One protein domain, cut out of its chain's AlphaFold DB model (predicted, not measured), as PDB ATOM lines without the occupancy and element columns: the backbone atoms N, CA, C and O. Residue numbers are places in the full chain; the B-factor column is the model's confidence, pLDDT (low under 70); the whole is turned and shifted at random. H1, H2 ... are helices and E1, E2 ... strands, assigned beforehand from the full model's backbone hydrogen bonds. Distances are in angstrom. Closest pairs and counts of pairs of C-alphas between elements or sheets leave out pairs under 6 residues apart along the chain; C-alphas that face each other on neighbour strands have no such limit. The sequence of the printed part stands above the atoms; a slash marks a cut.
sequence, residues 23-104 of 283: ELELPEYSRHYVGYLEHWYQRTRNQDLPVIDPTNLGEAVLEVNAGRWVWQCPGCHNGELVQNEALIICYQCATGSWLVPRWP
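AT A GLANCE: This is residues 23 to 104 of the 283 residues of an uncharacterized protein of Gemmatimonadetes bacterium (UniProt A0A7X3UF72). The long helix H1 makes one side of a small rounded body, and two small sheets lie away from it on the other side: a three-strand sheet of E2, E3 and E4, and a two-strand ribbon of E1 and E5. Between the helix and the strands, the unnamed residues 82 to 98 run through the middle, while E1 runs on into E2 and links the two sheets. You have 82 printed residues with one named helix and five named strands, in the order H1 E1 E2 E3 E4 E5; the first sheet has the order E2, E3, E4 and is antiparallel, and E1 and E5 are parallel. The class is mixed, helices and strands, with under half of the residues in named elements. The whole is compact, with a radius of gyration of the C-alphas of 12.3 A and spans of 32 by 28 by 22 A.

HOW THE PARTS SIT: Start at H1, residues 28 to 45, where 13 of 14 O i to N i+4 pairs are within hydrogen-bond range. Go on to E1, residues 58 to 61; beside it you find E5, residues 99 to 102, its parallel neighbour at 37 degrees, with N 100 and O 58 2.8 A apart. After Leu 62, E1 runs on at 52 degrees into E2, residues 63 to 65. E2 and E3, residues 68 to 72, form an antiparallel hairpin, with N 65 and O 68 2.8 A apart. E3 and E4, residues 79 to 81, form the next hairpin, with N 80 and O 71 2.9 A apart. E2, E3 and E4 form a meander, each strand the antiparallel neighbour of the one before. The pairing is staggered: E3 pairs with E2 over residues 68 to 70 and with E4 over 70 to 72. Look between the two sheets: the closest C-alphas of E1 and E3, those of Ala 60 and Trp 71, are 6.3 A apart. H1 is not on the three-strand sheet and is apart from E2, E3, E4 and E5.

IN THESE COORDINATES: Find C-alpha 28 at (-19.791, -23.230, 42.256); from there H1 runs 25.7 A to C-alpha 45. E1 is 9.9 A long from C-alpha 58 at (-16.285, -9.283, 25.511), and E2 is 6.4 A. E3, the longest strand by residues, measures 12.0 A, E4 6.4 A and E5 9.0 A, ending at C-alpha 102 at (-9.404, -16.340, 26.075).

THE WHOLE: The C-alphas farthest apart, those of Asn 46 and Pro 104, are 35.8 A apart. The printed part has no cut. The links H1 to E1, 12 residues, and E4 to E5, 17 residues, are long. Mean pLDDT of the printed part is 84.2; look for values under 70 at residues 23 to 27, 29 to 30, 83 to 84 and 95 to 96.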
ATOM      1  N   GLU A  23     -30.895 -19.797  32.566       56.59
ATOM      2  CA  GLU A  23     -30.014 -19.235  33.584       56.59
ATOM      3  C   GLU A  23     -28.589 -19.747  33.323       56.59
ATOM      4  O   GLU A  23     -28.374 -20.945  33.138       56.59
ATOM      5  N   LEU A  24     -27.615 -18.837  33.234       61.06
ATOM      6  CA  LEU A  24     -26.212 -19.208  33.076       61.06
ATOM      7  C   LEU A  24     -25.769 -19.932  34.355       61.06
ATOM      8  O   LEU A  24     -25.487 -19.286  35.365       61.06
ATOM      9  N   GLU A  25     -25.724 -21.264  34.331       64.94
ATOM     10  CA  GLU A  25     -25.231 -22.039  35.468       64.94
ATOM     11  C   GLU A  25     -23.721 -21.831  35.623       64.94
ATOM     12  O   GLU A  25     -22.890 -22.494  35.001       64.94
ATOM     13  N   LEU A  26     -23.358 -20.868  36.469       63.56
ATOM     14  CA  LEU A  26     -21.974 -20.624  36.838       63.56
ATOM     15  C   LEU A  26     -21.450 -21.770  37.722       63.56
ATOM     16  O   LEU A  26     -22.139 -22.184  38.668       63.56
ATOM     17  N   PRO A  27     -20.205 -22.236  37.498       68.69
ATOM     18  CA  PRO A  27     -19.544 -23.162  38.409       68.69
ATOM     19  C   PRO A  27     -19.615 -22.660  39.857       68.69
ATOM     20  O   PRO A  27     -19.572 -21.456  40.115       68.69
ATOM     21  N   GLU A  28     -19.695 -23.575  40.826       70.00
ATOM     22  CA  GLU A  28     -19.791 -23.230  42.256       70.00
ATOM     23  C   GLU A  28     -18.696 -22.245  42.700       70.00
ATOM     24  O   GLU A  28     -18.971 -21.291  43.425       70.00
ATOM     25  N   TYR A  29     -17.478 -22.407  42.178       62.06
ATOM     26  CA  TYR A  29     -16.364 -21.502  42.455       62.06
ATOM     27  C   TYR A  29     -16.615 -20.070  41.952       62.06
ATOM     28  O   TYR A  29     -16.350 -19.098  42.660       62.06
ATOM     29  N   SER A  30     -17.205 -19.924  40.763       68.31
ATOM     30  CA  SER A  30     -17.558 -18.620  40.196       68.31
ATOM     31  C   SER A  30     -18.654 -17.918  41.002       68.31
ATOM     32  O   SER A  30     -18.640 -16.694  41.090       68.31
ATOM     33  N   ARG A  31     -19.553 -18.652  41.674       72.94
ATOM     34  CA  ARG A  31     -20.571 -18.046  42.554       72.94
ATOM     35  C   ARG A  31     -19.956 -17.342  43.768       72.94
ATOM     36  O   ARG A  31     -20.390 -16.247  44.118       72.94
ATOM     37  N   HIS A  32     -18.918 -17.919  44.379       77.38
ATOM     38  CA  HIS A  32     -18.187 -17.256  45.468       77.38
ATOM     39  C   HIS A  32     -17.464 -15.993  44.992       77.38
ATOM     40  O   HIS A  32     -17.451 -14.984  45.700       77.38
ATOM     41  N   TYR A  33     -16.894 -16.039  43.787       78.88
ATOM     42  CA  TYR A  33     -16.244 -14.886  43.178       78.88
ATOM     43  C   TYR A  33     -17.235 -13.748  42.892       78.88
ATOM     44  O   TYR A  33     -16.984 -12.608  43.281       78.88
ATOM     45  N   VAL A  34     -18.401 -14.058  42.313       81.50
ATOM     46  CA  VAL A  34     -19.470 -13.073  42.069       81.50
ATOM     47  C   VAL A  34     -19.930 -12.427  43.377       81.50
ATOM     48  O   VAL A  34     -19.948 -11.203  43.463       81.50
ATOM     49  N   GLY A  35     -20.192 -13.209  44.430       85.56
ATOM     50  CA  GLY A  35     -20.593 -12.650  45.729       85.56
ATOM     51  C   GLY A  35     -19.520 -11.752  46.367       85.56
ATOM     52  O   GLY A  35     -19.835 -10.734  46.991       85.56
ATOM     53  N   TYR A  36     -18.235 -12.081  46.186       87.38
ATOM     54  CA  TYR A  36     -17.136 -11.197  46.587       87.38
ATOM     55  C   TYR A  36     -17.163  -9.872  45.810       87.38
ATOM     56  O   TYR A  36     -17.055  -8.805  46.425       87.38
ATOM     57  N   LEU A  37     -17.330  -9.936  44.485       85.94
ATOM     58  CA  LEU A  37     -17.384  -8.759  43.619       85.94
ATOM     59  C   LEU A  37     -18.587  -7.873  43.940       85.94
ATOM     60  O   LEU A  37     -18.406  -6.669  44.097       85.94
ATOM     61  N   GLU A  38     -19.778  -8.442  44.122       89.00
ATOM     62  CA  GLU A  38     -20.978  -7.705  44.543       89.00
ATOM     63  C   GLU A  38     -20.709  -6.904  45.817       89.00
ATOM     64  O   GLU A  38     -20.907  -5.690  45.866       89.00
ATOM     65  N   HIS A  39     -20.170  -7.562  46.842       89.69
ATOM     66  CA  HIS A  39     -19.862  -6.907  48.106       89.69
ATOM     67  C   HIS A  39     -18.767  -5.839  47.980       89.69
ATOM     68  O   HIS A  39     -18.803  -4.821  48.680       89.69
ATOM     69  N   TRP A  40     -17.778  -6.048  47.108       88.88
ATOM     70  CA  TRP A  40     -16.756  -5.046  46.825       88.88
ATOM     71  C   TRP A  40     -17.356  -3.825  46.113       88.88
ATOM     72  O   TRP A  40     -17.112  -2.700  46.556       88.88
ATOM     73  N   TYR A  41     -18.183  -4.028  45.083       87.62
ATOM     74  CA  TYR A  41     -18.847  -2.969  44.313       87.62
ATOM     75  C   TYR A  41     -19.757  -2.119  45.195       87.62
ATOM     76  O   TYR A  41     -19.637  -0.891  45.209       87.62
ATOM     77  N   GLN A  42     -20.574  -2.767  46.026       90.62
ATOM     78  CA  GLN A  42     -21.434  -2.066  46.974       90.62
ATOM     79  C   GLN A  42     -20.625  -1.197  47.934       90.62
ATOM     80  O   GLN A  42     -20.930  -0.021  48.122       90.62
ATOM     81  N   ARG A  43     -19.546  -1.736  48.515       91.75
ATOM     82  CA  ARG A  43     -18.758  -1.003  49.518       91.75
ATOM     83  C   ARG A  43     -17.890   0.108  48.944       91.75
ATOM     84  O   ARG A  43     -17.674   1.102  49.628       91.75
ATOM     85  N   THR A  44     -17.353  -0.068  47.741       87.88
ATOM     86  CA  THR A  44     -16.372   0.870  47.173       87.88
ATOM     87  C   THR A  44     -16.991   1.881  46.219       87.88
ATOM     88  O   THR A  44     -16.496   3.003  46.132       87.88
ATOM     89  N   ARG A  45     -18.075   1.514  45.527       85.12
ATOM     90  CA  ARG A  45     -18.729   2.365  44.524       85.12
ATOM     91  C   ARG A  45     -20.144   2.772  44.879       85.12
ATOM     92  O   ARG A  45     -20.663   3.668  44.220       85.12
ATOM     93  N   ASN A  46     -20.759   2.143  45.884       92.38
ATOM     94  CA  ASN A  46     -22.184   2.310  46.168       92.38
ATOM     95  C   ASN A  46     -23.033   2.041  44.908       92.38
ATOM     96  O   ASN A  46     -23.903   2.833  44.540       92.38
ATOM     97  N   GLN A  47     -22.686   0.962  44.200       89.44
ATOM     98  CA  GLN A  47     -23.299   0.516  42.951       89.44
ATOM     99  C   GLN A  47     -23.478  -1.002  42.982       89.44
ATOM    100  O   GLN A  47     -22.661  -1.711  43.577       89.44
ATOM    101  N   ASP A  48     -24.515  -1.485  42.297       89.31
ATOM    102  CA  ASP A  48     -24.697  -2.908  42.025       89.31
ATOM    103  C   ASP A  48     -23.626  -3.407  41.045       89.31
ATOM    104  O   ASP A  48     -23.120  -2.656  40.204       89.31
ATOM    105  N   LEU A  49     -23.280  -4.692  41.148       87.31
ATOM    106  CA  LEU A  49     -22.444  -5.347  40.147       87.31
ATOM    107  C   LEU A  49     -23.193  -5.347  38.799       87.31
ATOM    108  O   LEU A  49     -24.396  -5.623  38.786       87.31
ATOM    109  N   PRO A  50     -22.531  -5.056  37.662       88.00
ATOM    110  CA  PRO A  50     -23.183  -5.105  36.360       88.00
ATOM    111  C   PRO A  50     -23.834  -6.466  36.103       88.00
ATOM    112  O   PRO A  50     -23.231  -7.508  36.361       88.00
ATOM    113  N   VAL A  51     -25.057  -6.460  35.569       87.62
ATOM    114  CA  VAL A  51     -25.766  -7.694  35.202       87.62
ATOM    115  C   VAL A  51     -25.000  -8.399  34.085       87.62
ATOM    116  O   VAL A  51     -24.552  -7.762  33.130       87.62
ATOM    117  N   ILE A  52     -24.844  -9.717  34.203       86.69
ATOM    118  CA  ILE A  52     -24.263 -10.541  33.141       86.69
ATOM    119  C   ILE A  52     -25.252 -10.577  31.972       86.69
ATOM    120  O   ILE A  52     -26.335 -11.146  32.092       86.69
ATOM    121  N   ASP A  53     -24.871  -9.982  30.842       87.81
ATOM    122  CA  ASP A  53     -25.594 -10.098  29.575       87.81
ATOM    123  C   ASP A  53     -24.865 -11.111  28.678       87.81
ATOM    124  O   ASP A  53     -23.826 -10.773  28.103       87.81
ATOM    125  N   PRO A  54     -25.380 -12.349  28.532       84.81
ATOM    126  CA  PRO A  54     -24.719 -13.383  27.739       84.81
ATOM    127  C   PRO A  54     -24.648 -13.038  26.244       84.81
ATOM    128  O   PRO A  54     -23.868 -13.646  25.517       84.81
ATOM    129  N   THR A  55     -25.437 -12.067  25.772       88.06
ATOM    130  CA  THR A  55     -25.420 -11.614  24.373       88.06
ATOM    131  C   THR A  55     -24.394 -10.511  24.110       88.06
ATOM    132  O   THR A  55     -24.135 -10.183  22.953       88.06
ATOM    133  N   ASN A  56     -23.786  -9.962  25.165       87.94
ATOM    134  CA  ASN A  56     -22.859  -8.835  25.103       87.94
ATOM    135  C   ASN A  56     -21.609  -9.084  25.966       87.94
ATOM    136  O   ASN A  56     -21.197  -8.237  26.764       87.94
ATOM    137  N   LEU A  57     -21.012 -10.266  25.816       89.69
ATOM    138  CA  LEU A  57     -19.743 -10.603  26.455       89.69
ATOM    139  C   LEU A  57     -18.569 -10.175  25.569       89.69
ATOM    140  O   LEU A  57     -18.563 -10.425  24.365       89.69
ATOM    141  N   GLY A  58     -17.566  -9.538  26.174       90.25
ATOM    142  CA  GLY A  58     -16.285  -9.283  25.511       90.25
ATOM    143  C   GLY A  58     -15.312 -10.456  25.663       90.25
ATOM    144  O   GLY A  58     -15.594 -11.429  26.359       90.25
ATOM    145  N   GLU A  59     -14.130 -10.344  25.057       91.62
ATOM    146  CA  GLU A  59     -13.029 -11.301  25.245       91.62
ATOM    147  C   GLU A  59     -11.906 -10.681  26.090       91.62
ATOM    148  O   GLU A  59     -11.495  -9.540  25.864       91.62
ATOM    149  N   ALA A  60     -11.377 -11.453  27.039       92.12
ATOM    150  CA  ALA A  60     -10.212 -11.105  27.845       92.12
ATOM    151  C   ALA A  60      -9.017 -11.966  27.424       92.12
ATOM    152  O   ALA A  60      -8.953 -13.150  27.750       92.12
ATOM    153  N   VAL A  61      -8.054 -11.382  26.708       94.19
ATOM    154  CA  VAL A  61      -6.802 -12.080  26.385       94.19
ATOM    155  C   VAL A  61      -5.958 -12.182  27.652       94.19
ATOM    156  O   VAL A  61      -5.650 -11.163  28.273       94.19
ATOM    157  N   LEU A  62      -5.622 -13.409  28.045       95.06
ATOM    158  CA  LEU A  62      -4.887 -13.672  29.278       95.06
ATOM    159  C   LEU A  62      -3.376 -13.637  29.059       95.06
ATOM    160  O   LEU A  62      -2.883 -14.003  27.996       95.06
ATOM    161  N   GLU A  63      -2.649 -13.276  30.105       95.25
ATOM    162  CA  GLU A  63      -1.194 -13.349  30.203       95.25
ATOM    163  C   GLU A  63      -0.803 -14.128  31.467       95.25
ATOM    164  O   GLU A  63      -1.637 -14.363  32.343       95.25
ATOM    165  N   VAL A  64       0.461 -14.528  31.596       92.69
ATOM    166  CA  VAL A  64       0.999 -15.023  32.868       92.69
ATOM    167  C   VAL A  64       1.823 -13.913  33.500       92.69
ATOM    168  O   VAL A  64       2.785 -13.441  32.900       92.69
ATOM    169  N   ASN A  65       1.489 -13.542  34.731       88.75
ATOM    170  CA  ASN A  65       2.253 -12.597  35.534       88.75
ATOM    171  C   ASN A  65       2.571 -13.234  36.891       88.75
ATOM    172  O   ASN A  65       1.681 -13.729  37.590       88.75
ATOM    173  N   ALA A  66       3.857 -13.286  37.240       84.50
ATOM    174  CA  ALA A  66       4.356 -13.905  38.466       84.50
ATOM    175  C   ALA A  66       3.843 -15.348  38.680       84.50
ATOM    176  O   ALA A  66       3.535 -15.773  39.796       84.50
ATOM    177  N   GLY A  67       3.750 -16.117  37.591       86.56
ATOM    178  CA  GLY A  67       3.317 -17.516  37.594       86.56
ATOM    179  C   GLY A  67       1.814 -17.721  37.745       86.56
ATOM    180  O   GLY A  67       1.391 -18.837  38.043       86.56
ATOM    181  N   ARG A  68       1.011 -16.671  37.567       89.00
ATOM    182  CA  ARG A  68      -0.448 -16.734  37.612       89.00
ATOM    183  C   ARG A  68      -1.029 -16.221  36.310       89.00
ATOM    184  O   ARG A  68      -0.541 -15.229  35.782       89.00
ATOM    185  N   TRP A  69      -2.080 -16.870  35.829       92.88
ATOM    186  CA  TRP A  69      -2.860 -16.331  34.726       92.88
ATOM    187  C   TRP A  69      -3.613 -15.102  35.196       92.88
ATOM    188  O   TRP A  69      -4.326 -15.154  36.202       92.88
ATOM    189  N   VAL A  70      -3.410 -14.003  34.487       93.31
ATOM    190  CA  VAL A  70      -4.077 -12.744  34.757       93.31
ATOM    191  C   VAL A  70      -4.632 -12.147  33.477       93.31
ATOM    192  O   VAL A  70      -4.132 -12.396  32.382       93.31
ATOM    193  N   TRP A  71      -5.661 -11.330  33.621       93.12
ATOM    194  CA  TRP A  71      -6.080 -10.404  32.579       93.12
ATOM    195  C   TRP A  71      -5.698  -8.985  32.993       93.12
ATOM    196  O   TRP A  71      -6.049  -8.556  34.092       93.12
ATOM    197  N   GLN A  72      -5.003  -8.250  32.123       91.62
ATOM    198  CA  GLN A  72      -4.751  -6.827  32.341       91.62
ATOM    199  C   GLN A  72      -5.899  -5.992  31.793       91.62
ATOM    200  O   GLN A  72      -6.145  -5.948  30.585       91.62
ATOM    201  N   CYS A  73      -6.567  -5.258  32.678       91.00
ATOM    202  CA  CYS A  73      -7.597  -4.336  32.242       91.00
ATOM    203  C   CYS A  73      -7.009  -3.195  31.380       91.00
ATOM    204  O   CYS A  73      -6.177  -2.441  31.883       91.00
ATOM    205  N   PRO A  74      -7.512  -2.946  30.154       88.81
ATOM    206  CA  PRO A  74      -7.022  -1.851  29.307       88.81
ATOM    207  C   PRO A  74      -7.228  -0.447  29.893       88.81
ATOM    208  O   PRO A  74      -6.535   0.486  29.508       88.81
ATOM    209  N   GLY A  75      -8.208  -0.275  30.787       88.88
ATOM    210  CA  GLY A  75      -8.548   1.031  31.354       88.88
ATOM    211  C   GLY A  75      -7.708   1.424  32.570       88.88
ATOM    212  O   GLY A  75      -7.408   2.599  32.748       88.88
ATOM    213  N   CYS A  76      -7.351   0.461  33.425       90.00
ATOM    214  CA  CYS A  76      -6.650   0.740  34.685       90.00
ATOM    215  C   CYS A  76      -5.390  -0.100  34.919       90.00
ATOM    216  O   CYS A  76      -4.759   0.065  35.957       90.00
ATOM    217  N   HIS A  77      -5.045  -0.998  33.992       87.75
ATOM    218  CA  HIS A  77      -3.888  -1.897  34.047       87.75
ATOM    219  C   HIS A  77      -3.801  -2.792  35.290       87.75
ATOM    220  O   HIS A  77      -2.761  -3.389  35.548       87.75
ATOM    221  N   ASN A  78      -4.892  -2.944  36.046       83.88
ATOM    222  CA  ASN A  78      -4.928  -3.935  37.114       83.88
ATOM    223  C   ASN A  78      -5.035  -5.336  36.521       83.88
ATOM    224  O   ASN A  78      -5.866  -5.581  35.641       83.88
ATOM    225  N   GLY A  79      -4.179  -6.226  37.020       79.12
ATOM    226  CA  GLY A  79      -4.199  -7.647  36.713       79.12
ATOM    227  C   GLY A  79      -5.215  -8.364  37.592       79.12
ATOM    228  O   GLY A  79      -5.074  -8.377  38.817       79.12
ATOM    229  N   GLU A  80      -6.222  -8.977  36.984       81.06
ATOM    230  CA  GLU A  80      -7.155  -9.848  37.697       81.06
ATOM    231  C   GLU A  80      -6.685 -11.285  37.607       81.06
ATOM    232  O   GLU A  80      -6.411 -11.769  36.515       81.06
ATOM    233  N   LEU A  81      -6.578 -11.955  38.754       79.31
ATOM    234  CA  LEU A  81      -6.261 -13.374  38.810       79.31
ATOM    235  C   LEU A  81      -7.398 -14.175  38.182       79.31
ATOM    236  O   LEU A  81      -8.541 -14.023  38.600       79.31
ATOM    237  N   VAL A  82      -7.052 -15.045  37.235       76.75
ATOM    238  CA  VAL A  82      -8.005 -15.924  36.560       76.75
ATOM    239  C   VAL A  82      -7.725 -17.380  36.962       76.75
ATOM    240  O   VAL A  82      -6.953 -18.090  36.311       76.75
ATOM    241  N   GLN A  83      -8.278 -17.818  38.094       69.19
ATOM    242  CA  GLN A  83      -8.347 -19.217  38.516       69.19
ATOM    243  C   GLN A  83      -9.727 -19.849  38.266       69.19
ATOM    244  O   GLN A  83     -10.600 -19.865  39.133       69.19
ATOM    245  N   ASN A  84      -9.867 -20.520  37.119       66.94
ATOM    246  CA  ASN A  84     -11.060 -21.303  36.758       66.94
ATOM    247  C   ASN A  84     -12.363 -20.481  36.682       66.94
ATOM    248  O   ASN A  84     -13.453 -21.051  36.769       66.94
ATOM    249  N   GLU A  85     -12.290 -19.159  36.530       72.25
ATOM    250  CA  GLU A  85     -13.470 -18.327  36.326       72.25
ATOM    251  C   GLU A  85     -13.932 -18.419  34.873       72.25
ATOM    252  O   GLU A  85     -13.144 -18.332  33.930       72.25
ATOM    253  N   ALA A  86     -15.241 -18.580  34.696       81.94
ATOM    254  CA  ALA A  86     -15.874 -18.540  33.382       81.94
ATOM    255  C   ALA A  86     -16.036 -17.105  32.855       81.94
ATOM    256  O   ALA A  86     -16.168 -16.906  31.651       81.94
ATOM    257  N   LEU A  87     -16.044 -16.116  33.754       87.00
ATOM    258  CA  LEU A  87     -16.257 -14.710  33.442       87.00
ATOM    259  C   LEU A  87     -15.365 -13.820  34.309       87.00
ATOM    260  O   LEU A  87     -15.136 -14.107  35.485       87.00
ATOM    261  N   ILE A  88     -14.908 -12.719  33.725       88.81
ATOM    262  CA  ILE A  88     -14.004 -11.745  34.336       88.81
ATOM    263  C   ILE A  88     -14.621 -10.352  34.185       88.81
ATOM    264  O   ILE A  88     -15.253 -10.054  33.168       88.81
ATOM    265  N   ILE A  89     -14.447  -9.484  35.179       89.19
ATOM    266  CA  ILE A  89     -14.841  -8.079  35.091       89.19
ATOM    267  C   ILE A  89     -13.901  -7.229  35.934       89.19
ATOM    268  O   ILE A  89     -13.770  -7.464  37.128       89.19
ATOM    269  N   CYS A  90     -13.358  -6.173  35.320       88.50
ATOM    270  CA  CYS A  90     -12.496  -5.199  35.983       88.50
ATOM    271  C   CYS A  90     -13.158  -4.619  37.241       88.50
ATOM    272  O   CYS A  90     -13.986  -3.708  37.135       88.50
ATOM    273  N   TYR A  91     -12.766  -5.057  38.437       85.44
ATOM    274  CA  TYR A  91     -13.330  -4.529  39.678       85.44
ATOM    275  C   TYR A  91     -12.929  -3.059  39.870       85.44
ATOM    276  O   TYR A  91     -13.747  -2.224  40.255       85.44
ATOM    277  N   GLN A  92     -11.700  -2.674  39.506       86.50
ATOM    278  CA  GLN A  92     -11.184  -1.332  39.801       86.50
ATOM    279  C   GLN A  92     -11.672  -0.223  38.868       86.50
ATOM    280  O   GLN A  92     -11.768   0.933  39.281       86.50
ATOM    281  N   CYS A  93     -12.072  -0.540  37.646       83.88
ATOM    282  CA  CYS A  93     -12.602   0.437  36.701       83.88
ATOM    283  C   CYS A  93     -14.105   0.261  36.451       83.88
ATOM    284  O   CYS A  93     -14.793   1.267  36.294       83.88
ATOM    285  N   ALA A  94     -14.641  -0.963  36.530       70.81
ATOM    286  CA  ALA A  94     -16.037  -1.294  36.222       70.81
ATOM    287  C   ALA A  94     -16.526  -0.760  34.868       70.81
ATOM    288  O   ALA A  94     -17.722  -0.602  34.646       70.81
ATOM    289  N   THR A  95     -15.610  -0.422  33.961       67.19
ATOM    290  CA  THR A  95     -15.936   0.284  32.719       67.19
ATOM    291  C   THR A  95     -16.410  -0.655  31.613       67.19
ATOM    292  O   THR A  95     -16.390  -0.264  30.452       67.19
ATOM    293  N   GLY A  96     -16.775  -1.899  31.924       67.00
ATOM    294  CA  GLY A  96     -16.928  -2.929  30.905       67.00
ATOM    295  C   GLY A  96     -18.047  -3.918  31.165       67.00
ATOM    296  O   GLY A  96     -18.467  -4.141  32.299       67.00
ATOM    297  N   SER A  97     -18.475  -4.526  30.063       82.94
ATOM    298  CA  SER A  97     -19.174  -5.801  30.056       82.94
ATOM    299  C   SER A  97     -18.334  -6.878  30.737       82.94
ATOM    300  O   SER A  97     -17.104  -6.795  30.793       82.94
ATOM    301  N   TRP A  98     -19.009  -7.924  31.195       90.06
ATOM    302  CA  TRP A  98     -18.355  -9.174  31.544       90.06
ATOM    303  C   TRP A  98     -17.578  -9.724  30.345       90.06
ATOM    304  O   TRP A  98     -18.000  -9.596  29.192       90.06
ATOM    305  N   LEU A  99     -16.423 -10.313  30.628       91.31
ATOM    306  CA  LEU A  99     -15.499 -10.830  29.631       91.31
ATOM    307  C   LEU A  99     -15.351 -12.336  29.791       91.31
ATOM    308  O   LEU A  99     -15.243 -12.834  30.911       91.31
ATOM    309  N   VAL A 100     -15.278 -13.045  28.672       91.50
ATOM    310  CA  VAL A 100     -14.892 -14.455  28.643       91.50
ATOM    311  C   VAL A 100     -13.364 -14.534  28.541       91.50
ATOM    312  O   VAL A 100     -12.784 -13.908  27.644       91.50
ATOM    313  N   PRO A 101     -12.680 -15.278  29.430       92.50
ATOM    314  CA  PRO A 101     -11.250 -15.509  29.306       92.50
ATOM    315  C   PRO A 101     -10.920 -16.254  28.016       92.50
ATOM    316  O   PRO A 101     -11.437 -17.340  27.751       92.50
ATOM    317  N   ARG A 102      -9.983 -15.701  27.250       94.50
ATOM    318  CA  ARG A 102      -9.404 -16.340  26.075       94.50
ATOM    319  C   ARG A 102      -8.036 -16.909  26.422       94.50
ATOM    320  O   ARG A 102      -7.037 -16.191  26.486       94.50
ATOM    321  N   TRP A 103      -8.018 -18.219  26.629       93.75
ATOM    322  CA  TRP A 103      -6.801 -18.990  26.854       93.75
ATOM    323  C   TRP A 103      -6.017 -19.164  25.545       93.75
ATOM    324  O   TRP A 103      -6.635 -19.325  24.492       93.75
ATOM    325  N   PRO A 104      -4.674 -19.151  25.579       94.31
ATOM    326  CA  PRO A 104      -3.879 -19.525  24.416       94.31
ATOM    327  C   PRO A 104      -3.994 -21.033  24.141       94.31
ATOM    328  O   PRO A 104      -4.037 -21.833  25.078       94.31
TER     329      PRO A 104